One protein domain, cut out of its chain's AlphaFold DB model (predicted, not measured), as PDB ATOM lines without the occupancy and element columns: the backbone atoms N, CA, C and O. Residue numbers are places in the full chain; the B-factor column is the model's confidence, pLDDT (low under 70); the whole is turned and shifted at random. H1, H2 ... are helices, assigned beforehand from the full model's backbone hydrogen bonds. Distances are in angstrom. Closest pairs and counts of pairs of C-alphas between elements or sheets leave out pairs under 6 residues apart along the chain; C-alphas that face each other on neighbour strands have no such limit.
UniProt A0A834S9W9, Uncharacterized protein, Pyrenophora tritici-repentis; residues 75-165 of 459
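This is residues 75 to 165 of the 459 residues of an uncharacterized protein of Pyrenophora tritici-repentis (UniProt A0A834S9W9). This model has little regular structure: three separate helices, H1, H2 and H3, stand at the corners of a triangle, with a short link from H1 to H2, a long link from H2 to H3, and long stretches with no named element at residues 75 to 93 and 153 to 165. The printed part has 91 residues, with three named helices in the order H1, H2, H3, no named strand, and 36 residues in named elements; its class is all helix. It is compact, with a radius of gyration of the C-alphas of 13.8 A and spans of 35 by 33 by 22 A.

Go from Ala 75 through residues 75 to 93 to H1, residues 94 to 99; it is apart from H2, residues 107 to 120, and from H3, residues 137 to 152. H2 and H3 are also apart. In each helix every O i to N i+4 pair is within hydrogen-bond range.

Find C-alpha 94 at (62.054, 67.454, -15.175), where H1 begins. H2 measures 19.8 A. H3 measures 22.7 A, ending at C-alpha 152 at (84.981, 78.435, -5.271).

The C-alphas farthest apart, of Arg 94 and Gly 127, are 38.3 A apart. The printed part has no cut. H2 to H3 is a long link. Look for pLDDT under 70 at residues 76 to 81, 120 to 128 and 155 to 156.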
ATOM      1  N   ALA A  75      92.196  79.376 -26.227       72.12
ATOM      2  CA  ALA A  75      91.481  80.301 -27.110       72.12
ATOM      3  C   ALA A  75      90.007  80.536 -26.711       72.12
ATOM      4  O   ALA A  75      89.357  81.440 -27.233       72.12
ATOM      5  N   SER A  76      89.462  79.769 -25.758       69.00
ATOM      6  CA  SER A  76      88.136  80.043 -25.180       69.00
ATOM      7  C   SER A  76      88.125  81.238 -24.213       69.00
ATOM      8  O   SER A  76      87.059  81.743 -23.855       69.00
ATOM      9  N   VAL A  77      89.298  81.729 -23.798       62.59
ATOM     10  CA  VAL A  77      89.451  82.847 -22.857       62.59
ATOM     11  C   VAL A  77      89.097  84.172 -23.514       62.59
ATOM     12  O   VAL A  77      89.911  84.786 -24.182       62.59
ATOM     13  N   GLY A  78      87.848  84.598 -23.326       60.03
ATOM     14  CA  GLY A  78      87.260  85.785 -23.957       60.03
ATOM     15  C   GLY A  78      85.968  85.474 -24.719       60.03
ATOM     16  O   GLY A  78      85.123  86.351 -24.874       60.03
ATOM     17  N   SER A  79      85.766  84.212 -25.111       55.41
ATOM     18  CA  SER A  79      84.550  83.703 -25.757       55.41
ATOM     19  C   SER A  79      83.708  82.931 -24.734       55.41
ATOM     20  O   SER A  79      83.753  81.707 -24.684       55.41
ATOM     21  N   ASN A  80      83.023  83.654 -23.839       62.09
ATOM     22  CA  ASN A  80      82.171  83.143 -22.742       62.09
ATOM     23  C   ASN A  80      82.779  82.086 -21.779       62.09
ATOM     24  O   ASN A  80      82.098  81.701 -20.831       62.09
ATOM     25  N   GLU A  81      84.063  81.738 -21.945       67.19
ATOM     26  CA  GLU A  81      84.847  80.759 -21.174       67.19
ATOM     27  C   GLU A  81      84.305  79.312 -21.241       67.19
ATOM     28  O   GLU A  81      83.154  79.064 -21.593       67.19
ATOM     29  N   ASP A  82      85.173  78.335 -20.946       72.19
ATOM     30  CA  ASP A  82      84.810  76.942 -20.618       72.19
ATOM     31  C   ASP A  82      83.874  76.228 -21.623       72.19
ATOM     32  O   ASP A  82      82.946  75.506 -21.257       72.19
ATOM     33  N   LEU A  83      84.141  76.413 -22.922       76.69
ATOM     34  CA  LEU A  83      83.377  75.823 -24.034       76.69
ATOM     35  C   LEU A  83      83.355  74.282 -24.038       76.69
ATOM     36  O   LEU A  83      82.490  73.687 -24.678       76.69
ATOM     37  N   ASP A  84      84.323  73.640 -23.385       76.19
ATOM     38  CA  ASP A  84      84.484  72.186 -23.299       76.19
ATOM     39  C   ASP A  84      83.944  71.573 -21.997       76.19
ATOM     40  O   ASP A  84      84.018  70.354 -21.836       76.19
ATOM     41  N   ILE A  85      83.374  72.376 -21.087       81.19
ATOM     42  CA  ILE A  85      82.969  71.914 -19.755       81.19
ATOM     43  C   ILE A  85      81.467  72.117 -19.524       81.19
ATOM     44  O   ILE A  85      80.908  73.193 -19.732       81.19
ATOM     45  N   LEU A  86      80.807  71.066 -19.031       85.62
ATOM     46  CA  LEU A  86      79.431  71.126 -18.552       85.62
ATOM     47  C   LEU A  86      79.416  71.405 -17.043       85.62
ATOM     48  O   LEU A  86      79.748  70.531 -16.248       85.62
ATOM     49  N   ASP A  87      78.980  72.603 -16.656       78.75
ATOM     50  CA  ASP A  87      78.865  73.022 -15.249       78.75
ATOM     51  C   ASP A  87      77.414  72.975 -14.730       78.75
ATOM     52  O   ASP A  87      76.909  73.916 -14.113       78.75
ATOM     53  N   GLU A  88      76.688  71.894 -15.028       84.56
ATOM     54  CA  GLU A  88      75.322  71.714 -14.533       84.56
ATOM     55  C   GLU A  88      74.911  70.243 -14.441       84.56
ATOM     56  O   GLU A  88      75.227  69.433 -15.312       84.56
ATOM     57  N   ASP A  89      74.142  69.912 -13.401       88.88
ATOM     58  CA  ASP A  89      73.416  68.645 -13.331       88.88
ATOM     59  C   ASP A  89      72.140  68.721 -14.183       88.88
ATOM     60  O   ASP A  89      71.097  69.218 -13.748       88.88
ATOM     61  N   LEU A  90      72.228  68.192 -15.404       90.19
ATOM     62  CA  LEU A  90      71.115  68.126 -16.357       90.19
ATOM     63  C   LEU A  90      69.983  67.189 -15.903       90.19
ATOM     64  O   LEU A  90      68.886  67.240 -16.455       90.19
ATOM     65  N   MET A  91      70.225  66.330 -14.907       93.56
ATOM     66  CA  MET A  91      69.269  65.323 -14.435       93.56
ATOM     67  C   MET A  91      68.555  65.728 -13.142       93.56
ATOM     68  O   MET A  91      67.695  64.982 -12.668       93.56
ATOM     69  N   ARG A  92      68.847  66.922 -12.614       94.19
ATOM     70  CA  ARG A  92      68.322  67.453 -11.347       94.19
ATOM     71  C   ARG A  92      66.800  67.354 -11.212       94.19
ATOM     72  O   ARG A  92      66.290  67.014 -10.147       94.19
ATOM     73  N   ASN A  93      66.062  67.710 -12.260       94.88
ATOM     74  CA  ASN A  93      64.599  67.700 -12.271       94.88
ATOM     75  C   ASN A  93      64.047  67.554 -13.706       94.88
ATOM     76  O   ASN A  93      64.795  67.388 -14.669       94.88
ATOM     77  N   ARG A  94      62.715  67.547 -13.859       94.44
ATOM     78  CA  ARG A  94      62.054  67.454 -15.175       94.44
ATOM     79  C   ARG A  94      62.445  68.619 -16.092       94.44
ATOM     80  O   ARG A  94      62.882  68.365 -17.205       94.44
ATOM     81  N   GLU A  95      62.347  69.843 -15.593       93.12
ATOM     82  CA  GLU A  95      62.610  71.074 -16.347       93.12
ATOM     83  C   GLU A  95      64.048  71.141 -16.890       93.12
ATOM     84  O   GLU A  95      64.262  71.484 -18.051       93.12
ATOM     85  N   ALA A  96      65.038  70.728 -16.092       93.50
ATOM     86  CA  ALA A  96      66.440  70.653 -16.501       93.50
ATOM     87  C   ALA A  96      66.658  69.623 -17.617       93.50
ATOM     88  O   ALA A  96      67.395  69.890 -18.564       93.50
ATOM     89  N   ARG A  97      65.968  68.475 -17.556       94.31
ATOM     90  CA  ARG A  97      66.037  67.444 -18.605       94.31
ATOM     91  C   ARG A  97      65.365  67.887 -19.900       94.31
ATOM     92  O   ARG A  97      65.860  67.560 -20.973       94.31
ATOM     93  N   GLU A  98      64.244  68.596 -19.798       92.88
ATOM     94  CA  GLU A  98      63.482  69.087 -20.951       92.88
ATOM     95  C   GLU A  98      64.176  70.270 -21.637       92.88
ATOM     96  O   GLU A  98      64.239  70.301 -22.864       92.88
ATOM     97  N   THR A  99      64.780  71.171 -20.856       92.81
ATOM     98  CA  THR A  99      65.650  72.248 -21.362       92.81
ATOM     99  C   THR A  99      66.945  71.684 -21.953       92.81
ATOM    100  O   THR A  99      67.429  72.143 -22.987       92.81
ATOM    101  N   GLY A 100      67.514  70.660 -21.313       91.44
ATOM    102  CA  GLY A 100      68.749  70.012 -21.731       91.44
ATOM    103  C   GLY A 100      69.965  70.944 -21.727       91.44
ATOM    104  O   GLY A 100      69.985  72.004 -21.105       91.44
ATOM    105  N   TYR A 101      71.012  70.531 -22.442       91.06
ATOM    106  CA  TYR A 101      72.218  71.341 -22.611       91.06
ATOM    107  C   TYR A 101      71.936  72.579 -23.471       91.06
ATOM    108  O   TYR A 101      71.336  72.462 -24.544       91.06
ATOM    109  N   ILE A 102      72.426  73.738 -23.033       91.75
ATOM    110  CA  ILE A 102      72.419  74.990 -23.793       91.75
ATOM    111  C   ILE A 102      73.856  75.512 -23.874       91.75
ATOM    112  O   ILE A 102      74.502  75.714 -22.844       91.75
ATOM    113  N   GLY A 103      74.358  75.703 -25.093       89.81
ATOM    114  CA  GLY A 103      75.746  76.082 -25.354       89.81
ATOM    115  C   GLY A 103      76.039  77.560 -25.125       89.81
ATOM    116  O   GLY A 103      75.139  78.397 -25.119       89.81
ATOM    117  N   GLN A 104      77.321  77.885 -24.940       86.00
ATOM    118  CA  GLN A 104      77.785  79.218 -24.521       86.00
ATOM    119  C   GLN A 104      77.477  80.346 -25.516       86.00
ATOM    120  O   GLN A 104      77.455  81.511 -25.133       86.00
ATOM    121  N   ASN A 105      77.228  80.027 -26.783       85.81
ATOM    122  CA  ASN A 105      76.786  80.973 -27.808       85.81
ATOM    123  C   ASN A 105      75.274  81.257 -27.790       85.81
ATOM    124  O   ASN A 105      74.812  82.060 -28.596       85.81
ATOM    125  N   SER A 106      74.509  80.610 -26.908       91.00
ATOM    126  CA  SER A 106      73.080  80.873 -26.738       91.00
ATOM    127  C   SER A 106      72.831  82.161 -25.955       91.00
ATOM    128  O   SER A 106      73.533  82.482 -24.990       91.00
ATOM    129  N   GLU A 107      71.748  82.850 -26.303       90.31
ATOM    130  CA  GLU A 107      71.231  84.011 -25.576       90.31
ATOM    131  C   GLU A 107      70.926  83.717 -24.097       90.31
ATOM    132  O   GLU A 107      71.147  84.577 -23.245       90.31
ATOM    133  N   VAL A 108      70.527  82.486 -23.756       91.50
ATOM    134  CA  VAL A 108      70.293  82.080 -22.359       91.50
ATOM    135  C   VAL A 108      71.603  82.059 -21.564       91.50
ATOM    136  O   VAL A 108      71.653  82.536 -20.428       91.50
ATOM    137  N   GLN A 109      72.694  81.558 -22.150       87.94
ATOM    138  CA  GLN A 109      74.005  81.578 -21.487       87.94
ATOM    139  C   GLN A 109      74.568  82.994 -21.397       87.94
ATOM    140  O   GLN A 109      75.156  83.356 -20.374       87.94
ATOM    141  N   TRP A 110      74.332  83.817 -22.422       87.31
ATOM    142  CA  TRP A 110      74.672  85.232 -22.380       87.31
ATOM    143  C   TRP A 110      73.947  85.954 -21.234       87.31
ATOM    144  O   TRP A 110      74.610  86.602 -20.426       87.31
ATOM    145  N   LEU A 111      72.631  85.762 -21.072       88.38
ATOM    146  CA  LEU A 111      71.862  86.329 -19.954       88.38
ATOM    147  C   LEU A 111      72.416  85.889 -18.594       88.38
ATOM    148  O   LEU A 111      72.646  86.725 -17.719       88.38
ATOM    149  N   ARG A 112      72.726  84.596 -18.430       85.38
ATOM    150  CA  ARG A 112      73.375  84.085 -17.208       85.38
ATOM    151  C   ARG A 112      74.738  84.718 -16.965       85.38
ATOM    152  O   ARG A 112      75.114  84.933 -15.815       85.38
ATOM    153  N   SER A 113      75.519  84.945 -18.019       81.56
ATOM    154  CA  SER A 113      76.835  85.585 -17.928       81.56
ATOM    155  C   SER A 113      76.703  87.039 -17.478       81.56
ATOM    156  O   SER A 113      77.341  87.438 -16.505       81.56
ATOM    157  N   VAL A 114      75.799  87.800 -18.102       83.88
ATOM    158  CA  VAL A 114      75.511  89.196 -17.744       83.88
ATOM    159  C   VAL A 114      75.036  89.306 -16.298       83.88
ATOM    160  O   VAL A 114      75.580  90.105 -15.540       83.88
ATOM    161  N   GLN A 115      74.089  88.465 -15.874       83.12
ATOM    162  CA  GLN A 115      73.602  88.446 -14.492       83.12
ATOM    163  C   GLN A 115      74.748  88.201 -13.497       83.12
ATOM    164  O   GLN A 115      74.904  88.946 -12.527       83.12
ATOM    165  N   ARG A 116      75.604  87.204 -13.771       78.00
ATOM    166  CA  ARG A 116      76.784  86.910 -12.942       78.00
ATOM    167  C   ARG A 116      77.745  88.096 -12.868       78.00
ATOM    168  O   ARG A 116      78.302  88.340 -11.802       78.00
ATOM    169  N   GLN A 117      77.964  88.817 -13.966       78.00
ATOM    170  CA  GLN A 117      78.836  89.998 -13.989       78.00
ATOM    171  C   GLN A 117      78.246  91.160 -13.180       78.00
ATOM    172  O   GLN A 117      78.950  91.761 -12.371       78.00
ATOM    173  N   VAL A 118      76.948  91.433 -13.333       82.38
ATOM    174  CA  VAL A 118      76.247  92.495 -12.591       82.38
ATOM    175  C   VAL A 118      76.304  92.249 -11.081       82.38
ATOM    176  O   VAL A 118      76.587  93.167 -10.317       82.38
ATOM    177  N   GLU A 119      76.089  91.008 -10.645       78.88
ATOM    178  CA  GLU A 119      76.099  90.642  -9.222       78.88
ATOM    179  C   GLU A 119      77.509  90.622  -8.609       78.88
ATOM    180  O   GLU A 119      77.661  90.831  -7.403       78.88
ATOM    181  N   ARG A 120      78.548  90.391  -9.423       69.75
ATOM    182  CA  ARG A 120      79.955  90.457  -8.990       69.75
ATOM    183  C   ARG A 120      80.450  91.898  -8.817       69.75
ATOM    184  O   ARG A 120      81.315  92.133  -7.979       69.75
ATOM    185  N   GLY A 121      79.887  92.859  -9.550       64.75
ATOM    186  CA  GLY A 121      80.407  94.227  -9.614       64.75
ATOM    187  C   GLY A 121      81.733  94.317 -10.387       64.75
ATOM    188  O   GLY A 121      82.214  93.331 -10.938       64.75
ATOM    189  N   ASN A 122      82.347  95.504 -10.425       57.84
ATOM    190  CA  ASN A 122      83.556  95.806 -11.216       57.84
ATOM    191  C   ASN A 122      84.864  95.203 -10.645       57.84
ATOM    192  O   ASN A 122      85.946  95.744 -10.866       57.84
ATOM    193  N   THR A 123      84.785  94.134  -9.847       57.41
ATOM    194  CA  THR A 123      85.976  93.429  -9.361       57.41
ATOM    195  C   THR A 123      86.596  92.662 -10.517       57.41
ATOM    196  O   THR A 123      86.075  91.622 -10.926       57.41
ATOM    197  N   ASP A 124      87.691  93.201 -11.041       51.59
ATOM    198  CA  ASP A 124      88.451  92.598 -12.125       51.59
ATOM    199  C   ASP A 124      88.921  91.185 -11.740       51.59
ATOM    200  O   ASP A 124      89.606  91.026 -10.724       51.59
ATOM    201  N   PRO A 125      88.611  90.142 -12.529       55.28
ATOM    202  CA  PRO A 125      89.131  88.792 -12.328       55.28
ATOM    203  C   PRO A 125      90.577  88.672 -12.846       55.28
ATOM    204  O   PRO A 125      90.970  87.647 -13.404       55.28
ATOM    205  N   HIS A 126      91.382  89.726 -12.717       53.31
ATOM    206  CA  HIS A 126      92.783  89.701 -13.112       53.31
ATOM    207  C   HIS A 126      93.564  88.775 -12.165       53.31
ATOM    208  O   HIS A 126      93.593  88.990 -10.956       53.31
ATOM    209  N   GLY A 127      94.168  87.721 -12.725       58.44
ATOM    210  CA  GLY A 127      95.026  86.772 -11.999       58.44
ATOM    211  C   GLY A 127      94.405  85.413 -11.656       58.44
ATOM    212  O   GLY A 127      95.048  84.619 -10.975       58.44
ATOM    213  N   GLN A 128      93.184  85.104 -12.107       69.50
ATOM    214  CA  GLN A 128      92.622  83.762 -11.911       69.50
ATOM    215  C   GLN A 128      93.310  82.728 -12.809       69.50
ATOM    216  O   GLN A 128      93.482  82.958 -14.009       69.50
ATOM    217  N   ARG A 129      93.655  81.571 -12.230       77.62
ATOM    218  CA  ARG A 129      94.249  80.446 -12.955       77.62
ATOM    219  C   ARG A 129      93.345  80.038 -14.118       77.62
ATOM    220  O   ARG A 129      92.131  79.861 -13.962       77.62
ATOM    221  N   ARG A 130      93.949  79.875 -15.291       79.38
ATOM    222  CA  ARG A 130      93.317  79.314 -16.487       79.38
ATOM    223  C   ARG A 130      94.119  78.093 -16.917       79.38
ATOM    224  O   ARG A 130      95.333  78.077 -16.741       79.38
ATOM    225  N   GLY A 131      93.440  77.061 -17.409       81.31
ATOM    226  CA  GLY A 131      94.130  75.859 -17.873       81.31
ATOM    227  C   GLY A 131      94.730  76.051 -19.271       81.31
ATOM    228  O   GLY A 131      94.271  76.922 -20.024       81.31
ATOM    229  N   PRO A 132      95.741  75.246 -19.625       86.81
ATOM    230  CA  PRO A 132      96.465  75.397 -20.873       86.81
ATOM    231  C   PRO A 132      95.648  74.915 -22.082       86.81
ATOM    232  O   PRO A 132      94.699  74.124 -21.945       86.81
ATOM    233  N   PRO A 133      96.033  75.352 -23.294       85.75
ATOM    234  CA  PRO A 133      95.565  74.734 -24.525       85.75
ATOM    235  C   PRO A 133      96.051  73.278 -24.629       85.75
ATOM    236  O   PRO A 133      96.984  72.850 -23.948       85.75
ATOM    237  N   GLY A 134      95.428  72.506 -25.516       85.38
ATOM    238  CA  GLY A 134      95.801  71.119 -25.793       85.38
ATOM    239  C   GLY A 134      94.718  70.090 -25.465       85.38
ATOM    240  O   GLY A 134      93.852  70.284 -24.610       85.38
ATOM    241  N   ALA A 135      94.780  68.973 -26.194       86.38
ATOM    242  CA  ALA A 135      93.842  67.852 -26.099       86.38
ATOM    243  C   ALA A 135      94.337  66.729 -25.171       86.38
ATOM    244  O   ALA A 135      93.713  65.672 -25.099       86.38
ATOM    245  N   SER A 136      95.487  66.910 -24.511       89.44
ATOM    246  CA  SER A 136      96.004  65.919 -23.571       89.44
ATOM    247  C   SER A 136      95.105  65.842 -22.338       89.44
ATOM    248  O   SER A 136      94.528  66.844 -21.912       89.44
ATOM    249  N   LEU A 137      95.025  64.657 -21.726       88.62
ATOM    250  CA  LEU A 137      94.260  64.460 -20.493       88.62
ATOM    251  C   LEU A 137      94.722  65.415 -19.378       88.62
ATOM    252  O   LEU A 137      93.896  65.964 -18.660       88.62
ATOM    253  N   GLY A 138      96.033  65.672 -19.287       89.25
ATOM    254  CA  GLY A 138      96.590  66.641 -18.341       89.25
ATOM    255  C   GLY A 138      96.076  68.067 -18.566       89.25
ATOM    256  O   GLY A 138      95.654  68.708 -17.610       89.25
ATOM    257  N   ALA A 139      96.035  68.539 -19.819       86.88
ATOM    258  CA  ALA A 139      95.519  69.872 -20.141       86.88
ATOM    259  C   ALA A 139      94.011  69.992 -19.861       86.88
ATOM    260  O   ALA A 139      93.557  71.017 -19.354       86.88
ATOM    261  N   ILE A 140      93.239  68.938 -20.153       87.06
ATOM    262  CA  ILE A 140      91.802  68.872 -19.848       87.06
ATOM    263  C   ILE A 140      91.570  68.960 -18.333       87.06
ATOM    264  O   ILE A 140      90.780  69.790 -17.883       87.06
ATOM    265  N   ASN A 141      92.289  68.153 -17.547       89.44
ATOM    266  CA  ASN A 141      92.166  68.153 -16.091       89.44
ATOM    267  C   ASN A 141      92.558  69.512 -15.499       89.44
ATOM    268  O   ASN A 141      91.808  70.059 -14.701       89.44
ATOM    269  N   GLU A 142      93.654  70.126 -15.961       88.44
ATOM    270  CA  GLU A 142      94.039  71.463 -15.498       88.44
ATOM    271  C   GLU A 142      93.004  72.544 -15.820       88.44
ATOM    272  O   GLU A 142      92.823  73.457 -15.010       88.44
ATOM    273  N   ARG A 143      92.329  72.473 -16.979       86.62
ATOM    274  CA  ARG A 143      91.216  73.384 -17.302       86.62
ATOM    275  C   ARG A 143      90.036  73.175 -16.358       86.62
ATOM    276  O   ARG A 143      89.499  74.164 -15.856       86.62
ATOM    277  N   SER A 144      89.690  71.922 -16.065       86.12
ATOM    278  CA  SER A 144      88.640  71.579 -15.097       86.12
ATOM    279  C   SER A 144      88.974  72.083 -13.690       86.12
ATOM    280  O   SER A 144      88.155  72.749 -13.057       86.12
ATOM    281  N   ASP A 145      90.195  71.839 -13.214       87.94
ATOM    282  CA  ASP A 145      90.662  72.278 -11.894       87.94
ATOM    283  C   ASP A 145      90.652  73.805 -11.779       87.94
ATOM    284  O   ASP A 145      90.154  74.365 -10.799       87.94
ATOM    285  N   ALA A 146      91.128  74.493 -12.821       85.00
ATOM    286  CA  ALA A 146      91.090  75.946 -12.895       85.00
ATOM    287  C   ALA A 146      89.648  76.485 -12.834       85.00
ATOM    288  O   ALA A 146      89.393  77.465 -12.134       85.00
ATOM    289  N   LEU A 147      88.686  75.854 -13.521       83.06
ATOM    290  CA  LEU A 147      87.268  76.222 -13.423       83.06
ATOM    291  C   LEU A 147      86.735  76.038 -11.992       83.06
ATOM    292  O   LEU A 147      86.068  76.933 -11.463       83.06
ATOM    293  N   HIS A 148      87.030  74.903 -11.355       83.44
ATOM    294  CA  HIS A 148      86.600  74.637  -9.982       83.44
ATOM    295  C   HIS A 148      87.124  75.697  -9.006       83.44
ATOM    296  O   HIS A 148      86.356  76.204  -8.184       83.44
ATOM    297  N   GLU A 149      88.392  76.087  -9.135       83.19
ATOM    298  CA  GLU A 149      89.010  77.142  -8.331       83.19
ATOM    299  C   GLU A 149      88.328  78.505  -8.551       83.19
ATOM    300  O   GLU A 149      87.906  79.161  -7.591       83.19
ATOM    301  N   ARG A 150      88.116  78.909  -9.817       80.44
ATOM    302  CA  ARG A 150      87.397  80.155 -10.157       80.44
ATOM    303  C   ARG A 150      85.999  80.188  -9.547       80.44
ATOM    304  O   ARG A 150      85.541  81.241  -9.092       80.44
ATOM    305  N   ARG A 151      85.313  79.044  -9.510       74.12
ATOM    306  CA  ARG A 151      83.966  78.923  -8.949       74.12
ATOM    307  C   ARG A 151      83.951  79.004  -7.428       74.12
ATOM    308  O   ARG A 151      83.095  79.703  -6.898       74.12
ATOM    309  N   GLN A 152      84.877  78.342  -6.734       76.50
ATOM    310  CA  GLN A 152      84.981  78.435  -5.271       76.50
ATOM    311  C   GLN A 152      85.238  79.875  -4.815       76.50
ATOM    312  O   GLN A 152      84.674  80.324  -3.819       76.50
ATOM    313  N   ASN A 153      86.023  80.616  -5.598       74.00
ATOM    314  CA  ASN A 153      86.333  82.019  -5.337       74.00
ATOM    315  C   ASN A 153      85.200  82.978  -5.750       74.00
ATOM    316  O   ASN A 153      85.208  84.151  -5.376       74.00
ATOM    317  N   SER A 154      84.211  82.499  -6.510       70.38
ATOM    318  CA  SER A 154      83.087  83.299  -6.991       70.38
ATOM    319  C   SER A 154      81.876  83.178  -6.070       70.38
ATOM    320  O   SER A 154      81.446  82.082  -5.713       70.38
ATOM    321  N   ARG A 155      81.232  84.308  -5.752       68.00
ATOM    322  CA  ARG A 155      79.924  84.268  -5.086       68.00
ATOM    323  C   ARG A 155      78.886  83.649  -6.032       68.00
ATOM    324  O   ARG A 155      78.838  84.047  -7.200       68.00
ATOM    325  N   PRO A 156      78.065  82.691  -5.565       65.62
ATOM    326  CA  PRO A 156      77.006  82.140  -6.387       65.62
ATOM    327  C   PRO A 156      75.976  83.230  -6.664       65.62
ATOM    328  O   PRO A 156      75.422  83.801  -5.724       65.62
ATOM    329  N   GLY A 157      75.748  83.496  -7.946       70.44
ATOM    330  CA  GLY A 157      74.748  84.454  -8.385       70.44
ATOM    331  C   GLY A 157      73.307  83.975  -8.201       70.44
ATOM    332  O   GLY A 157      73.079  82.832  -7.788       70.44
ATOM    333  N   SER A 158      72.337  84.836  -8.523       79.00
ATOM    334  CA  SER A 158      70.905  84.516  -8.435       79.00
ATOM    335  C   SER A 158      70.481  83.463  -9.461       79.00
ATOM    336  O   SER A 158      69.657  82.612  -9.141       79.00
ATOM    337  N   MET A 159      71.046  83.495 -10.674       82.88
ATOM    338  CA  MET A 159      70.794  82.500 -11.727       82.88
ATOM    339  C   MET A 159      71.854  81.401 -11.676       82.88
ATOM    340  O   MET A 159      72.947  81.540 -12.233       82.88
ATOM    341  N   ARG A 160      71.544  80.304 -10.984       82.06
ATOM    342  CA  ARG A 160      72.489  79.197 -10.789       82.06
ATOM    343  C   ARG A 160      72.414  78.186 -11.920       82.06
ATOM    344  O   ARG A 160      73.451  77.688 -12.347       82.06
ATOM    345  N   HIS A 161      71.220  77.931 -12.428       89.00
ATOM    346  CA  HIS A 161      70.921  76.914 -13.432       89.00
ATOM    347  C   HIS A 161      70.544  77.545 -14.776       89.00
ATOM    348  O   HIS A 161      70.112  78.697 -14.815       89.00
ATOM    349  N   VAL A 162      70.688  76.809 -15.886       90.62
ATOM    350  CA  VAL A 162      70.150  77.233 -17.197       90.62
ATOM    351  C   VAL A 162      68.650  77.500 -17.087       90.62
ATOM    352  O   VAL A 162      68.150  78.498 -17.600       90.62
ATOM    353  N   THR A 163      67.958  76.631 -16.353       92.00
ATOM    354  CA  THR A 163      66.515  76.723 -16.086       92.00
ATOM    355  C   THR A 163      66.091  78.012 -15.374       92.00
ATOM    356  O   THR A 163      64.978  78.465 -15.588       92.00
ATOM    357  N   ASP A 164      66.977  78.677 -14.624       90.50
ATOM    358  CA  ASP A 164      66.647  79.950 -13.959       90.50
ATOM    359  C   ASP A 164      66.646  81.150 -14.932       90.50
ATOM    360  O   ASP A 164      66.201  82.240 -14.574       90.50
ATOM    361  N   ALA A 165      67.198  80.974 -16.138       90.12
ATOM    362  CA  ALA A 165      67.385  82.029 -17.137       90.12
ATOM    363  C   ALA A 165      66.687  81.743 -18.475       90.12
ATOM    364  O   ALA A 165      66.635  82.622 -19.337       90.12
TER     365      ALA A 165